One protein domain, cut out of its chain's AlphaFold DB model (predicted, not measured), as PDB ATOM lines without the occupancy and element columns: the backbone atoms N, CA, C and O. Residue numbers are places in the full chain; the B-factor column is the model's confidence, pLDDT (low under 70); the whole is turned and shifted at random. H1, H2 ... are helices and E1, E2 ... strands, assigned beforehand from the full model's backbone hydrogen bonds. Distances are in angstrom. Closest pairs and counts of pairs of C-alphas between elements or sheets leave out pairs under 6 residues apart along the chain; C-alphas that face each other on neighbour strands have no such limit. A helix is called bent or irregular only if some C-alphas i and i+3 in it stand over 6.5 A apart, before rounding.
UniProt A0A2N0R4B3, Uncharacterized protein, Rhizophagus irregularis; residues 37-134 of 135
ATOM      1  N   ARG A  37      -6.196 -51.830 -14.086       73.06
ATOM      2  CA  ARG A  37      -5.665 -51.042 -15.220       73.06
ATOM      3  C   ARG A  37      -5.816 -49.542 -14.974       73.06
ATOM      4  O   ARG A  37      -4.852 -48.784 -15.085       73.06
ATOM      5  N   GLN A  38      -6.998 -49.106 -14.537       73.75
ATOM      6  CA  GLN A  38      -7.248 -47.701 -14.202       73.75
ATOM      7  C   GLN A  38      -6.395 -47.219 -13.021       73.75
ATOM      8  O   GLN A  38      -5.914 -46.081 -13.025       73.75
ATOM      9  N   GLN A  39      -6.206 -48.050 -11.991       76.44
ATOM     10  CA  GLN A  39      -5.347 -47.716 -10.850       76.44
ATOM     11  C   GLN A  39      -3.879 -47.592 -11.268       76.44
ATOM     12  O   GLN A  39      -3.213 -46.628 -10.881       76.44
ATOM     13  N   LEU A  40      -3.394 -48.515 -12.096       80.06
ATOM     14  CA  LEU A  40      -2.046 -48.475 -12.639       80.06
ATOM     15  C   LEU A  40      -1.835 -47.237 -13.513       80.06
ATOM     16  O   LEU A  40      -0.873 -46.496 -13.312       80.06
ATOM     17  N   PHE A  41      -2.772 -46.941 -14.409       80.31
ATOM     18  CA  PHE A  41      -2.714 -45.734 -15.224       80.31
ATOM     19  C   PHE A  41      -2.613 -44.463 -14.365       80.31
ATOM     20  O   PHE A  41      -1.764 -43.604 -14.611       80.31
ATOM     21  N   LYS A  42      -3.415 -44.358 -13.296       81.38
ATOM     22  CA  LYS A  42      -3.333 -43.236 -12.345       81.38
ATOM     23  C   LYS A  42      -1.957 -43.130 -11.690       81.38
ATOM     24  O   LYS A  42      -1.464 -42.016 -11.517       81.38
ATOM     25  N   LEU A  43      -1.331 -44.252 -11.331       87.44
ATOM     26  CA  LEU A  43       0.025 -44.266 -10.775       87.44
ATOM     27  C   LEU A  43       1.057 -43.799 -11.809       87.44
ATOM     28  O   LEU A  43       1.836 -42.896 -11.505       87.44
ATOM     29  N   ILE A  44       1.022 -44.333 -13.032       88.00
ATOM     30  CA  ILE A  44       1.910 -43.916 -14.128       88.00
ATOM     31  C   ILE A  44       1.783 -42.406 -14.351       88.00
ATOM     32  O   ILE A  44       2.773 -41.683 -14.306       88.00
ATOM     33  N   MET A  45       0.559 -41.895 -14.485       85.06
ATOM     34  CA  MET A  45       0.317 -40.469 -14.723       85.06
ATOM     35  C   MET A  45       0.682 -39.576 -13.534       85.06
ATOM     36  O   MET A  45       0.989 -38.391 -13.728       85.06
ATOM     37  N   LYS A  46       0.654 -40.116 -12.310       88.44
ATOM     38  CA  LYS A  46       1.085 -39.423 -11.092       88.44
ATOM     39  C   LYS A  46       2.603 -39.250 -11.059       88.44
ATOM     40  O   LYS A  46       3.056 -38.144 -10.773       88.44
ATOM     41  N   TYR A  47       3.363 -40.305 -11.340       91.19
ATOM     42  CA  TYR A  47       4.819 -40.307 -11.165       91.19
ATOM     43  C   TYR A  47       5.581 -39.932 -12.440       91.19
ATOM     44  O   TYR A  47       6.473 -39.091 -12.394       91.19
ATOM     45  N   CYS A  48       5.207 -40.482 -13.594       90.62
ATOM     46  CA  CYS A  48       5.897 -40.225 -14.854       90.62
ATOM     47  C   CYS A  48       5.537 -38.839 -15.388       90.62
ATOM     48  O   CYS A  48       4.364 -38.456 -15.477       90.62
ATOM     49  N   THR A  49       6.552 -38.054 -15.738       87.00
ATOM     50  CA  THR A  49       6.378 -36.693 -16.276       87.00
ATOM     51  C   THR A  49       6.461 -36.650 -17.796       87.00
ATOM     52  O   THR A  49       5.908 -35.733 -18.397       87.00
ATOM     53  N   LYS A  50       7.101 -37.650 -18.409       89.25
ATOM     54  CA  LYS A  50       7.251 -37.796 -19.856       89.25
ATOM     55  C   LYS A  50       6.993 -39.244 -20.240       89.25
ATOM     56  O   LYS A  50       7.640 -40.145 -19.726       89.25
ATOM     57  N   ILE A  51       6.054 -39.438 -21.149       90.88
ATOM     58  CA  ILE A  51       5.692 -40.729 -21.715       90.88
ATOM     59  C   ILE A  51       5.870 -40.594 -23.220       90.88
ATOM     60  O   ILE A  51       5.199 -39.818 -23.901       90.88
ATOM     61  N   ARG A  52       6.839 -41.318 -23.758       91.75
ATOM     62  CA  ARG A  52       7.076 -41.379 -25.189       91.75
ATOM     63  C   ARG A  52       6.018 -42.252 -25.847       91.75
ATOM     64  O   ARG A  52       5.353 -41.753 -26.747       91.75
ATOM     65  N   TYR A  53       5.835 -43.483 -25.379       89.56
ATOM     66  CA  TYR A  53       4.894 -44.441 -25.960       89.56
ATOM     67  C   TYR A  53       3.894 -44.920 -24.911       89.56
ATOM     68  O   TYR A  53       4.286 -45.258 -23.792       89.56
ATOM     69  N   PHE A  54       2.618 -44.921 -25.288       87.94
ATOM     70  CA  PHE A  54       1.548 -45.529 -24.512       87.94
ATOM     71  C   PHE A  54       0.666 -46.399 -25.411       87.94
ATOM     72  O   PHE A  54       0.094 -45.875 -26.373       87.94
ATOM     73  N   ASP A  55       0.544 -47.686 -25.089       85.69
ATOM     74  CA  ASP A  55      -0.384 -48.622 -25.730       85.69
ATOM     75  C   ASP A  55      -1.391 -49.219 -24.729       85.69
ATOM     76  O   ASP A  55      -1.124 -49.336 -23.530       85.69
ATOM     77  N   SER A  56      -2.587 -49.553 -25.217       79.38
ATOM     78  CA  SER A  56      -3.611 -50.263 -24.445       79.38
ATOM     79  C   SER A  56      -4.535 -51.049 -25.365       79.38
ATOM     80  O   SER A  56      -4.927 -50.556 -26.424       79.38
ATOM     81  N   ASP A  57      -4.940 -52.227 -24.911       76.88
ATOM     82  CA  ASP A  57      -6.105 -52.947 -25.402       76.88
ATOM     83  C   ASP A  57      -7.330 -52.598 -24.531       76.88
ATOM     84  O   ASP A  57      -7.223 -52.357 -23.323       76.88
ATOM     85  N   PHE A  58      -8.508 -52.509 -25.136       69.75
ATOM     86  CA  PHE A  58      -9.780 -52.387 -24.427       69.75
ATOM     87  C   PHE A  58     -10.758 -53.376 -25.034       69.75
ATOM     88  O   PHE A  58     -11.499 -52.981 -25.914       69.75
ATOM     89  N   HIS A  59     -10.776 -54.633 -24.589       63.78
ATOM     90  CA  HIS A  59     -11.753 -55.605 -25.083       63.78
ATOM     91  C   HIS A  59     -13.195 -55.165 -24.767       63.78
ATOM     92  O   HIS A  59     -13.578 -55.013 -23.604       63.78
ATOM     93  N   ASP A  60     -13.995 -54.953 -25.814       51.50
ATOM     94  CA  ASP A  60     -15.353 -54.393 -25.746       51.50
ATOM     95  C   ASP A  60     -16.456 -55.411 -25.380       51.50
ATOM     96  O   ASP A  60     -17.640 -55.160 -25.607       51.50
ATOM     97  N   ASP A  61     -16.126 -56.529 -24.720       52.00
ATOM     98  CA  ASP A  61     -17.144 -57.426 -24.132       52.00
ATOM     99  C   ASP A  61     -18.040 -56.691 -23.107       52.00
ATOM    100  O   ASP A  61     -19.147 -57.124 -22.773       52.00
ATOM    101  N   CYS A  62     -17.608 -55.507 -22.665       49.81
ATOM    102  CA  CYS A  62     -18.429 -54.488 -22.024       49.81
ATOM    103  C   CYS A  62     -18.708 -53.311 -22.986       49.81
ATOM    104  O   CYS A  62     -18.205 -52.215 -22.751       49.81
ATOM    105  N   ALA A  63     -19.533 -53.556 -24.014       41.59
ATOM    106  CA  ALA A  63     -19.991 -52.700 -25.131       41.59
ATOM    107  C   ALA A  63     -20.290 -51.202 -24.833       41.59
ATOM    108  O   ALA A  63     -21.410 -50.712 -25.001       41.59
ATOM    109  N   GLY A  64     -19.305 -50.438 -24.372       48.28
ATOM    110  CA  GLY A  64     -19.479 -49.080 -23.839       48.28
ATOM    111  C   GLY A  64     -18.305 -48.553 -23.007       48.28
ATOM    112  O   GLY A  64     -18.256 -47.357 -22.686       48.28
ATOM    113  N   LEU A  65     -17.334 -49.406 -22.666       46.53
ATOM    114  CA  LEU A  65     -16.136 -48.997 -21.934       46.53
ATOM    115  C   LEU A  65     -15.069 -48.370 -22.831       46.53
ATOM    116  O   LEU A  65     -14.486 -47.384 -22.405       46.53
ATOM    117  N   SER A  66     -14.889 -48.799 -24.083       55.34
ATOM    118  CA  SER A  66     -13.965 -48.135 -25.026       55.34
ATOM    119  C   SER A  66     -14.261 -46.628 -25.162       55.34
ATOM    120  O   SER A  66     -13.393 -45.778 -24.939       55.34
ATOM    121  N   SER A  67     -15.531 -46.273 -25.394       53.44
ATOM    122  CA  SER A  67     -15.978 -44.878 -25.513       53.44
ATOM    123  C   SER A  67     -15.863 -44.106 -24.191       53.44
ATOM    124  O   SER A  67     -15.397 -42.967 -24.176       53.44
ATOM    125  N   SER A  68     -16.220 -44.722 -23.058       54.03
ATOM    126  CA  SER A  68     -16.144 -44.056 -21.750       54.03
ATOM    127  C   SER A  68     -14.723 -43.983 -21.182       54.03
ATOM    128  O   SER A  68     -14.412 -43.047 -20.453       54.03
ATOM    129  N   VAL A  69     -13.823 -44.900 -21.528       53.66
ATOM    130  CA  VAL A  69     -12.403 -44.860 -21.164       53.66
ATOM    131  C   VAL A  69     -11.659 -43.856 -22.041       53.66
ATOM    132  O   VAL A  69     -10.899 -43.052 -21.504       53.66
ATOM    133  N   LEU A  70     -11.932 -43.781 -23.346       59.44
ATOM    134  CA  LEU A  70     -11.451 -42.671 -24.178       59.44
ATOM    135  C   LEU A  70     -11.962 -41.316 -23.663       59.44
ATOM    136  O   LEU A  70     -11.171 -40.379 -23.527       59.44
ATOM    137  N   GLN A  71     -13.242 -41.222 -23.286       55.94
ATOM    138  CA  GLN A  71     -13.801 -40.010 -22.679       55.94
ATOM    139  C   GLN A  71     -13.188 -39.688 -21.305       55.94
ATOM    140  O   GLN A  71     -12.908 -38.529 -21.027       55.94
ATOM    141  N   ASN A  72     -12.924 -40.673 -20.441       58.81
ATOM    142  CA  ASN A  72     -12.453 -40.418 -19.073       58.81
ATOM    143  C   ASN A  72     -10.916 -40.389 -18.945       58.81
ATOM    144  O   ASN A  72     -10.355 -39.434 -18.407       58.81
ATOM    145  N   LEU A  73     -10.207 -41.414 -19.429       59.72
ATOM    146  CA  LEU A  73      -8.737 -41.477 -19.406       59.72
ATOM    147  C   LEU A  73      -8.113 -40.588 -20.493       59.72
ATOM    148  O   LEU A  73      -7.172 -39.841 -20.206       59.72
ATOM    149  N   GLY A  74      -8.632 -40.662 -21.725       60.59
ATOM    150  CA  GLY A  74      -8.101 -39.932 -22.880       60.59
ATOM    151  C   GLY A  74      -8.244 -38.416 -22.730       60.59
ATOM    152  O   GLY A  74      -7.253 -37.689 -22.848       60.59
ATOM    153  N   GLN A  75      -9.443 -37.932 -22.384       61.47
ATOM    154  CA  GLN A  75      -9.698 -36.488 -22.305       61.47
ATOM    155  C   GLN A  75      -9.098 -35.804 -21.080       61.47
ATOM    156  O   GLN A  75      -8.572 -34.697 -21.197       61.47
ATOM    157  N   GLU A  76      -9.146 -36.415 -19.894       65.56
ATOM    158  CA  GLU A  76      -8.664 -35.728 -18.693       65.56
ATOM    159  C   GLU A  76      -7.153 -35.871 -18.481       65.56
ATOM    160  O   GLU A  76      -6.488 -34.891 -18.146       65.56
ATOM    161  N   TYR A  77      -6.590 -37.067 -18.662       69.62
ATOM    162  CA  TYR A  77      -5.209 -37.338 -18.259       69.62
ATOM    163  C   TYR A  77      -4.235 -37.234 -19.420       69.62
ATOM    164  O   TYR A  77      -3.212 -36.559 -19.285       69.62
ATOM    165  N   ILE A  78      -4.543 -37.879 -20.546       74.19
ATOM    166  CA  ILE A  78      -3.651 -37.902 -21.707       74.19
ATOM    167  C   ILE A  78      -3.602 -36.508 -22.351       74.19
ATOM    168  O   ILE A  78      -2.517 -35.942 -22.489       74.19
ATOM    169  N   MET A  79      -4.763 -35.914 -22.651       73.75
ATOM    170  CA  MET A  79      -4.832 -34.618 -23.339       73.75
ATOM    171  C   MET A  79      -4.469 -33.414 -22.455       73.75
ATOM    172  O   MET A  79      -3.686 -32.570 -22.883       73.75
ATOM    173  N   LYS A  80      -4.953 -33.312 -21.203       71.12
ATOM    174  CA  LYS A  80      -4.682 -32.109 -20.373       71.12
ATOM    175  C   LYS A  80      -3.271 -32.036 -19.802       71.12
ATOM    176  O   LYS A  80      -2.834 -30.956 -19.410       71.12
ATOM    177  N   LYS A  81      -2.600 -33.176 -19.615       75.75
ATOM    178  CA  LYS A  81      -1.265 -33.193 -18.999       75.75
ATOM    179  C   LYS A  81      -0.144 -33.106 -20.029       75.75
ATOM    180  O   LYS A  81       0.983 -32.869 -19.609       75.75
ATOM    181  N   GLU A  82      -0.448 -33.310 -21.316       80.69
ATOM    182  CA  GLU A  82       0.508 -33.242 -22.434       80.69
ATOM    183  C   GLU A  82       1.773 -34.090 -22.194       80.69
ATOM    184  O   GLU A  82       2.888 -33.718 -22.558       80.69
ATOM    185  N   LYS A  83       1.613 -35.239 -21.522       85.25
ATOM    186  CA  LYS A  83       2.740 -36.109 -21.142       85.25
ATOM    187  C   LYS A  83       3.050 -37.178 -22.177       85.25
ATOM    188  O   LYS A  83       4.163 -37.689 -22.159       85.25
ATOM    189  N   VAL A  84       2.079 -37.540 -23.015       89.06
ATOM    190  CA  VAL A  84       2.167 -38.650 -23.972       89.06
ATOM    191  C   VAL A  84       2.523 -38.104 -25.351       89.06
ATOM    192  O   VAL A  84       1.876 -37.175 -25.824       89.06
ATOM    193  N   LYS A  85       3.534 -38.674 -26.012       92.62
ATOM    194  CA  LYS A  85       3.903 -38.291 -27.386       92.62
ATOM    195  C   LYS A  85       3.244 -39.177 -28.441       92.62
ATOM    196  O   LYS A  85       2.775 -38.666 -29.457       92.62
ATOM    197  N   TYR A  86       3.229 -40.484 -28.213       93.31
ATOM    198  CA  TYR A  86       2.659 -41.473 -29.120       93.31
ATOM    199  C   TYR A  86       1.620 -42.323 -28.393       93.31
ATOM    200  O   TYR A  86       1.877 -42.777 -27.278       93.31
ATOM    201  N   LEU A  87       0.471 -42.528 -29.037       89.69
ATOM    202  CA  LEU A  87      -0.668 -43.253 -28.480       89.69
ATOM    203  C   LEU A  87      -1.131 -44.349 -29.442       89.69
ATOM    204  O   LEU A  87      -1.302 -44.093 -30.634       89.69
ATOM    205  N   ALA A  88      -1.371 -45.536 -28.904       89.06
ATOM    206  CA  ALA A  88      -1.965 -46.674 -29.589       89.06
ATOM    207  C   ALA A  88      -3.104 -47.231 -28.733       89.06
ATOM    208  O   ALA A  88      -2.924 -47.440 -27.536       89.06
ATOM    209  N   ILE A  89      -4.274 -47.457 -29.330       84.50
ATOM    210  CA  ILE A  89      -5.410 -48.061 -28.631       84.50
ATOM    211  C   ILE A  89      -6.126 -49.023 -29.578       84.50
ATOM    212  O   ILE A  89      -6.556 -48.596 -30.649       84.50
ATOM    213  N   MET A  90      -6.270 -50.276 -29.151       83.75
ATOM    214  CA  MET A  90      -7.026 -51.341 -29.820       83.75
ATOM    215  C   MET A  90      -8.320 -51.612 -29.039       83.75
ATOM    216  O   MET A  90      -8.292 -51.589 -27.807       83.75
ATOM    217  N   PHE A  91      -9.454 -51.796 -29.722       77.75
ATOM    218  CA  PHE A  91     -10.781 -51.899 -29.086       77.75
ATOM    219  C   PHE A  91     -11.349 -53.323 -29.019       77.75
ATOM    220  O   PHE A  91     -12.341 -53.558 -28.340       77.75
ATOM    221  N   ASP A  92     -10.761 -54.273 -29.728       74.19
ATOM    222  CA  ASP A  92     -11.045 -55.706 -29.645       74.19
ATOM    223  C   ASP A  92      -9.979 -56.452 -30.466       74.19
ATOM    224  O   ASP A  92      -9.003 -55.841 -30.894       74.19
ATOM    225  N   ASP A  93     -10.157 -57.756 -30.690       73.50
ATOM    226  CA  ASP A  93      -9.257 -58.583 -31.508       73.50
ATOM    227  C   ASP A  93      -9.222 -58.201 -33.001       73.50
ATOM    228  O   ASP A  93      -8.372 -58.703 -33.747       73.50
ATOM    229  N   ASP A  94     -10.132 -57.345 -33.475       76.31
ATOM    230  CA  ASP A  94     -10.141 -56.874 -34.853       76.31
ATOM    231  C   ASP A  94      -9.087 -55.775 -35.042       76.31
ATOM    232  O   ASP A  94      -9.182 -54.656 -34.536       76.31
ATOM    233  N   LEU A  95      -8.073 -56.087 -35.852       70.50
ATOM    234  CA  LEU A  95      -6.999 -55.168 -36.237       70.50
ATOM    235  C   LEU A  95      -7.505 -53.901 -36.941       70.50
ATOM    236  O   LEU A  95      -6.760 -52.925 -37.066       70.50
ATOM    237  N   GLU A  96      -8.732 -53.922 -37.459       78.81
ATOM    238  CA  GLU A  96      -9.381 -52.771 -38.080       78.81
ATOM    239  C   GLU A  96     -10.173 -51.923 -37.070       78.81
ATOM    240  O   GLU A  96     -10.542 -50.788 -37.388       78.81
ATOM    241  N   ASN A  97     -10.368 -52.408 -35.839       81.56
ATOM    242  CA  ASN A  97     -11.044 -51.698 -34.759       81.56
ATOM    243  C   ASN A  97     -10.039 -51.102 -33.753       81.56
ATOM    244  O   ASN A  97      -9.922 -51.498 -32.593       81.56
ATOM    245  N   GLU A  98      -9.299 -50.091 -34.209       86.00
ATOM    246  CA  GLU A  98      -8.338 -49.332 -33.397       86.00
ATOM    247  C   GLU A  98      -8.510 -47.814 -33.566       86.00
ATOM    248  O   GLU A  98      -9.043 -47.319 -34.567       86.00
ATOM    249  N   LEU A  99      -8.008 -47.046 -32.592       86.50
ATOM    250  CA  LEU A  99      -8.161 -45.587 -32.531       86.50
ATOM    251  C   LEU A  99      -7.675 -44.885 -33.801       86.50
ATOM    252  O   LEU A  99      -8.237 -43.863 -34.182       86.50
ATOM    253  N   LEU A 100      -6.653 -45.416 -34.474       91.19
ATOM    254  CA  LEU A 100      -6.092 -44.802 -35.678       91.19
ATOM    255  C   LEU A 100      -7.142 -44.574 -36.781       91.19
ATOM    256  O   LEU A 100      -7.019 -43.615 -37.550       91.19
ATOM    257  N   TYR A 101      -8.165 -45.429 -36.863       89.19
ATOM    258  CA  TYR A 101      -9.199 -45.347 -37.895       89.19
ATOM    259  C   TYR A 101     -10.361 -44.403 -37.526       89.19
ATOM    260  O   TYR A 101     -11.128 -44.005 -38.408       89.19
ATOM    261  N   LEU A 102     -10.433 -43.949 -36.270       87.25
ATOM    262  CA  LEU A 102     -11.403 -42.972 -35.770       87.25
ATOM    263  C   LEU A 102     -10.925 -41.533 -36.043       87.25
ATOM    264  O   LEU A 102     -10.232 -40.903 -35.243       87.25
ATOM    265  N   LYS A 103     -11.228 -41.014 -37.242       88.62
ATOM    266  CA  LYS A 103     -10.660 -39.744 -37.744       88.62
ATOM    267  C   LYS A 103     -10.910 -38.537 -36.844       88.62
ATOM    268  O   LYS A 103     -10.012 -37.700 -36.731       88.62
ATOM    269  N   ASP A 104     -12.105 -38.408 -36.279       85.75
ATOM    270  CA  ASP A 104     -12.479 -37.225 -35.503       85.75
ATOM    271  C   ASP A 104     -11.738 -37.217 -34.158       85.75
ATOM    272  O   ASP A 104     -11.106 -36.225 -33.796       85.75
ATOM    273  N   GLU A 105     -11.676 -38.373 -33.506       85.25
ATOM    274  CA  GLU A 105     -10.957 -38.647 -32.267       85.25
ATOM    275  C   GLU A 105      -9.446 -38.447 -32.452       85.25
ATOM    276  O   GLU A 105      -8.795 -37.739 -31.680       85.25
ATOM    277  N   VAL A 106      -8.866 -38.989 -33.528       88.56
ATOM    278  CA  VAL A 106      -7.449 -38.777 -33.877       88.56
ATOM    279  C   VAL A 106      -7.139 -37.293 -34.070       88.56
ATOM    280  O   VAL A 106      -6.053 -36.832 -33.706       88.56
ATOM    281  N   ASN A 107      -8.057 -36.529 -34.664       89.56
ATOM    282  CA  ASN A 107      -7.867 -35.095 -34.841       89.56
ATOM    283  C   ASN A 107      -7.926 -34.338 -33.510       89.56
ATOM    284  O   ASN A 107      -7.149 -33.399 -33.348       89.56
ATOM    285  N   GLU A 108      -8.752 -34.767 -32.554       86.69
ATOM    286  CA  GLU A 108      -8.775 -34.213 -31.195       86.69
ATOM    287  C   GLU A 108      -7.413 -34.399 -30.504       86.69
ATOM    288  O   GLU A 108      -6.801 -33.424 -30.068       86.69
ATOM    289  N   PHE A 109      -6.850 -35.612 -30.520       87.38
ATOM    290  CA  PHE A 109      -5.529 -35.882 -29.936       87.38
ATOM    291  C   PHE A 109      -4.393 -35.078 -30.592       87.38
ATOM    292  O   PHE A 109      -3.478 -34.612 -29.905       87.38
ATOM    293  N   LYS A 110      -4.453 -34.850 -31.910       90.25
ATOM    294  CA  LYS A 110      -3.455 -34.027 -32.618       90.25
ATOM    295  C   LYS A 110      -3.418 -32.581 -32.128       90.25
ATOM    296  O   LYS A 110      -2.340 -31.988 -32.136       90.25
ATOM    297  N   LEU A 111      -4.549 -32.017 -31.684       90.12
ATOM    298  CA  LEU A 111      -4.589 -30.666 -31.100       90.12
ATOM    299  C   LEU A 111      -3.745 -30.566 -29.820       90.12
ATOM    300  O   LEU A 111      -3.278 -29.483 -29.477       90.12
ATOM    301  N   HIS A 112      -3.496 -31.701 -29.165       87.31
ATOM    302  CA  HIS A 112      -2.676 -31.835 -27.964       87.31
ATOM    303  C   HIS A 112      -1.261 -32.362 -28.255       87.31
ATOM    304  O   HIS A 112      -0.579 -32.844 -27.355       87.31
ATOM    305  N   ASN A 113      -0.797 -32.270 -29.509       91.19
ATOM    306  CA  ASN A 113       0.517 -32.748 -29.961       91.19
ATOM    307  C   ASN A 113       0.755 -34.258 -29.758       91.19
ATOM    308  O   ASN A 113       1.905 -34.704 -29.713       91.19
ATOM    309  N   ILE A 114      -0.316 -35.050 -29.674       91.19
ATOM    310  CA  ILE A 114      -0.245 -36.508 -29.560       91.19
ATOM    311  C   ILE A 114      -0.329 -37.127 -30.956       91.19
ATOM    312  O   ILE A 114      -1.190 -36.781 -31.767       91.19
ATOM    313  N   ILE A 115       0.571 -38.066 -31.239       94.06
ATOM    314  CA  ILE A 115       0.617 -38.801 -32.504       94.06
ATOM    315  C   ILE A 115       0.000 -40.184 -32.292       94.06
ATOM    316  O   ILE A 115       0.608 -41.045 -31.657       94.06
ATOM    317  N   VAL A 116      -1.179 -40.411 -32.868       91.56
ATOM    318  CA  VAL A 116      -1.813 -41.736 -32.873       91.56
ATOM    319  C   VAL A 116      -1.114 -42.655 -33.887       91.56
ATOM    320  O   VAL A 116      -0.809 -42.233 -35.005       91.56
ATOM    321  N   ARG A 117      -0.830 -43.895 -33.482       93.38
ATOM    322  CA  ARG A 117      -0.183 -44.960 -34.271       93.38
ATOM    323  C   ARG A 117      -1.050 -46.222 -34.252       93.38
ATOM    324  O   ARG A 117      -1.977 -46.304 -33.447       93.38
ATOM    325  N   LYS A 118      -0.730 -47.190 -35.117       91.19
ATOM    326  CA  LYS A 118      -1.313 -48.534 -35.026       91.19
ATOM    327  C   LYS A 118      -0.885 -49.195 -33.727       91.19
ATOM    328  O   LYS A 118       0.240 -48.965 -33.280       91.19
ATOM    329  N   PHE A 119      -1.744 -50.033 -33.163       87.31
ATOM    330  CA  PHE A 119      -1.434 -50.754 -31.937       87.31
ATOM    331  C   PHE A 119      -0.166 -51.591 -32.080       87.31
ATOM    332  O   PHE A 119       0.804 -51.344 -31.374       87.31
ATOM    333  N   PHE A 120      -0.106 -52.458 -33.089       85.62
ATOM    334  CA  PHE A 120       1.056 -53.320 -33.338       85.62
ATOM    335  C   PHE A 120       2.337 -52.577 -33.759       85.62
ATOM    336  O   PHE A 120       3.402 -53.181 -33.757       85.62
ATOM    337  N   ASP A 121       2.273 -51.277 -34.084       86.44
ATOM    338  CA  ASP A 121       3.487 -50.472 -34.307       86.44
ATOM    339  C   ASP A 121       4.159 -50.063 -32.983       86.44
ATOM    340  O   ASP A 121       5.347 -49.733 -32.969       86.44
ATOM    341  N   LEU A 122       3.381 -49.974 -31.897       83.69
ATOM    342  CA  LEU A 122       3.836 -49.533 -30.574       83.69
ATOM    343  C   LEU A 122       3.791 -50.633 -29.518       83.69
ATOM    344  O   LEU A 122       4.429 -50.468 -28.484       83.69
ATOM    345  N   TYR A 123       3.040 -51.703 -29.774       81.81
ATOM    346  CA  TYR A 123       2.970 -52.883 -28.935       81.81
ATOM    347  C   TYR A 123       4.368 -53.462 -28.757       81.81
ATOM    348  O   TYR A 123       5.114 -53.649 -29.718       81.81
ATOM    349  N   ILE A 124       4.715 -53.710 -27.504       73.19
ATOM    350  CA  ILE A 124       5.991 -54.284 -27.123       73.19
ATOM    351  C   ILE A 124       5.698 -55.660 -26.535       73.19
ATOM    352  O   ILE A 124       5.212 -55.751 -25.404       73.19
ATOM    353  N   ASP A 125       6.004 -56.720 -27.284       72.75
ATOM    354  CA  ASP A 125       5.930 -58.078 -26.757       72.75
ATOM    355  C   ASP A 125       7.214 -58.410 -25.983       72.75
ATOM    356  O   ASP A 125       8.335 -58.123 -26.405       72.75
ATOM    357  N   VAL A 126       7.064 -59.054 -24.827       72.00
ATOM    358  CA  VAL A 126       8.199 -59.587 -24.066       72.00
ATOM    359  C   VAL A 126       8.936 -60.656 -24.880       72.00
ATOM    360  O   VAL A 126      10.157 -60.776 -24.751       72.00
ATOM    361  N   TYR A 127       8.225 -61.406 -25.727       68.88
ATOM    362  CA  TYR A 127       8.831 -62.426 -26.581       68.88
ATOM    363  C   TYR A 127       9.770 -61.834 -27.638       68.88
ATOM    364  O   TYR A 127      10.830 -62.418 -27.869       68.88
ATOM    365  N   ASP A 128       9.472 -60.641 -28.168       69.44
ATOM    366  CA  ASP A 128      10.332 -59.959 -29.149       69.44
ATOM    367  C   ASP A 128      11.745 -59.708 -28.597       69.44
ATOM    368  O   ASP A 128      12.731 -59.782 -29.327       69.44
ATOM    369  N   PHE A 129      11.878 -59.461 -27.289       68.75
ATOM    370  CA  PHE A 129      13.192 -59.263 -26.670       68.75
ATOM    371  C   PHE A 129      13.902 -60.563 -26.314       68.75
ATOM    372  O   PHE A 129      15.130 -60.593 -26.285       68.75
ATOM    373  N   ILE A 130      13.166 -61.624 -25.978       70.88
ATOM    374  CA  ILE A 130      13.773 -62.896 -25.557       70.88
ATOM    375  C   ILE A 130      14.480 -63.569 -26.736       70.88
ATOM    376  O   ILE A 130      15.552 -64.153 -26.549       70.88
ATOM    377  N   ASP A 131      13.930 -63.454 -27.942       61.00
ATOM    378  CA  ASP A 131      14.538 -64.024 -29.146       61.00
ATOM    379  C   ASP A 131      15.835 -63.300 -29.548       61.00
ATOM    380  O   ASP A 131      16.777 -63.945 -30.015       61.00
ATOM    381  N   ASP A 132      15.950 -62.001 -29.252       58.66
ATOM    382  CA  ASP A 132      17.184 -61.222 -29.436       58.66
ATOM    383  C   ASP A 132      18.308 -61.618 -28.457       58.66
ATOM    384  O   ASP A 132      19.485 -61.418 -28.757       58.66
ATOM    385  N   PHE A 133      17.991 -62.197 -27.292       56.94
ATOM    386  CA  PHE A 133      19.004 -62.677 -26.337       56.94
ATOM    387  C   PHE A 133      19.540 -64.081 -26.652       56.94
ATOM    388  O   PHE A 133      20.574 -64.469 -26.103       56.94
ATOM    389  N   ASN A 134      18.839 -64.853 -27.488       55.88
ATOM    390  CA  ASN A 134      19.184 -66.242 -27.805       55.88
ATOM    391  C   ASN A 134      19.832 -66.424 -29.194       55.88
ATOM    392  O   ASN A 134      20.153 -67.562 -29.554       55.88
TER     393      ASN A 134
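This is residues 37 to 134 of the 135 residues of an uncharacterized protein of Rhizophagus irregularis (UniProt A0A2N0R4B3). A small parallel two-strand sheet, E1 beside E2, forms the core; H1, H2 and H3 make a loose row running nearly the same way, with H2 in the middle, over the sheet, while the short H4 packs on the strands from the side away from H2. Past H4, residues 125 to 134, with H5, stick out as a tail. Residues 115 to 116 pair in parallel with residues 86 to 87 of E2. The printed part has 98 residues, with five named helices and two named strands in the order H1 E1 H2 E2 H3 H4 H5, class mixed, helices and strands. It is compact, with a radius of gyration of the C-alphas of 13.9 A, and spans 42 by 32 by 25 A.

Find C-alpha 51 at (5.692, -40.729, -21.715); there E1, residues 51 to 57, begins its 17.4 A. E2, residues 84 to 90, covers 16.7 A. H2, residues 65 to 81, is the longest helix at 21.9 A. H1, residues 37 to 47, starts at C-alpha 37 at (-5.665, -51.042, -15.220) and measures 15.5 A. H3 holds residues 103 to 111, 12.8 A; H4, residues 119 to 122, 5.6 A. H5, residues 126 to 133, 11.5 A, ends at C-alpha 133 at (19.004, -62.677, -26.337).

Look first at E1 and E2, parallel at 11 degrees: N 54 and O 86 are 3.0 A apart and N 88 and O 54 2.9 A, both within hydrogen-bond range. E1, H2 and E2 form a strand-helix-strand unit, two parallel neighbour strands with a helix between them along the chain; its crossover is right-handed. The closest C-alphas of H2 and E2, Ile 78 and Val 84, are 6.3 A apart. H2 has a kink of 36 degrees near residue 75; it is neither bent nor irregular, but only just: C-alphas 75 and 78 are 6.2 A apart. H1 and H2 are close but not clearly touching, closest at the C-alphas of Met 45 and Tyr 77, 7.3 A, with a shallow tilt of 2 degrees, the same way. H2 and H3 are also close but not clearly touching, closest at the C-alphas of Met 79 and Phe 109, 6.8 A, with a shallow tilt of 17 degrees, the same way. The closest C-alphas of E2 and H4, Ala 88 and Phe 119, are 4.7 A apart. H4 and H5 are apart. In H1 and H3 every O i to N i+4 pair is within hydrogen-bond range, in H2 8 of 13 and in H5 3 of 4; H4 is too short for such a pair.

The two C-alphas farthest apart, those of Asp 104 and Asn 134, are 43.6 A apart. The printed part has no cut. The link from E2 to H3, 12 residues, is long. Mean pLDDT of the printed part is 77.0; residues 58 to 77, 127 to 129 and 131 to 134 are under 70.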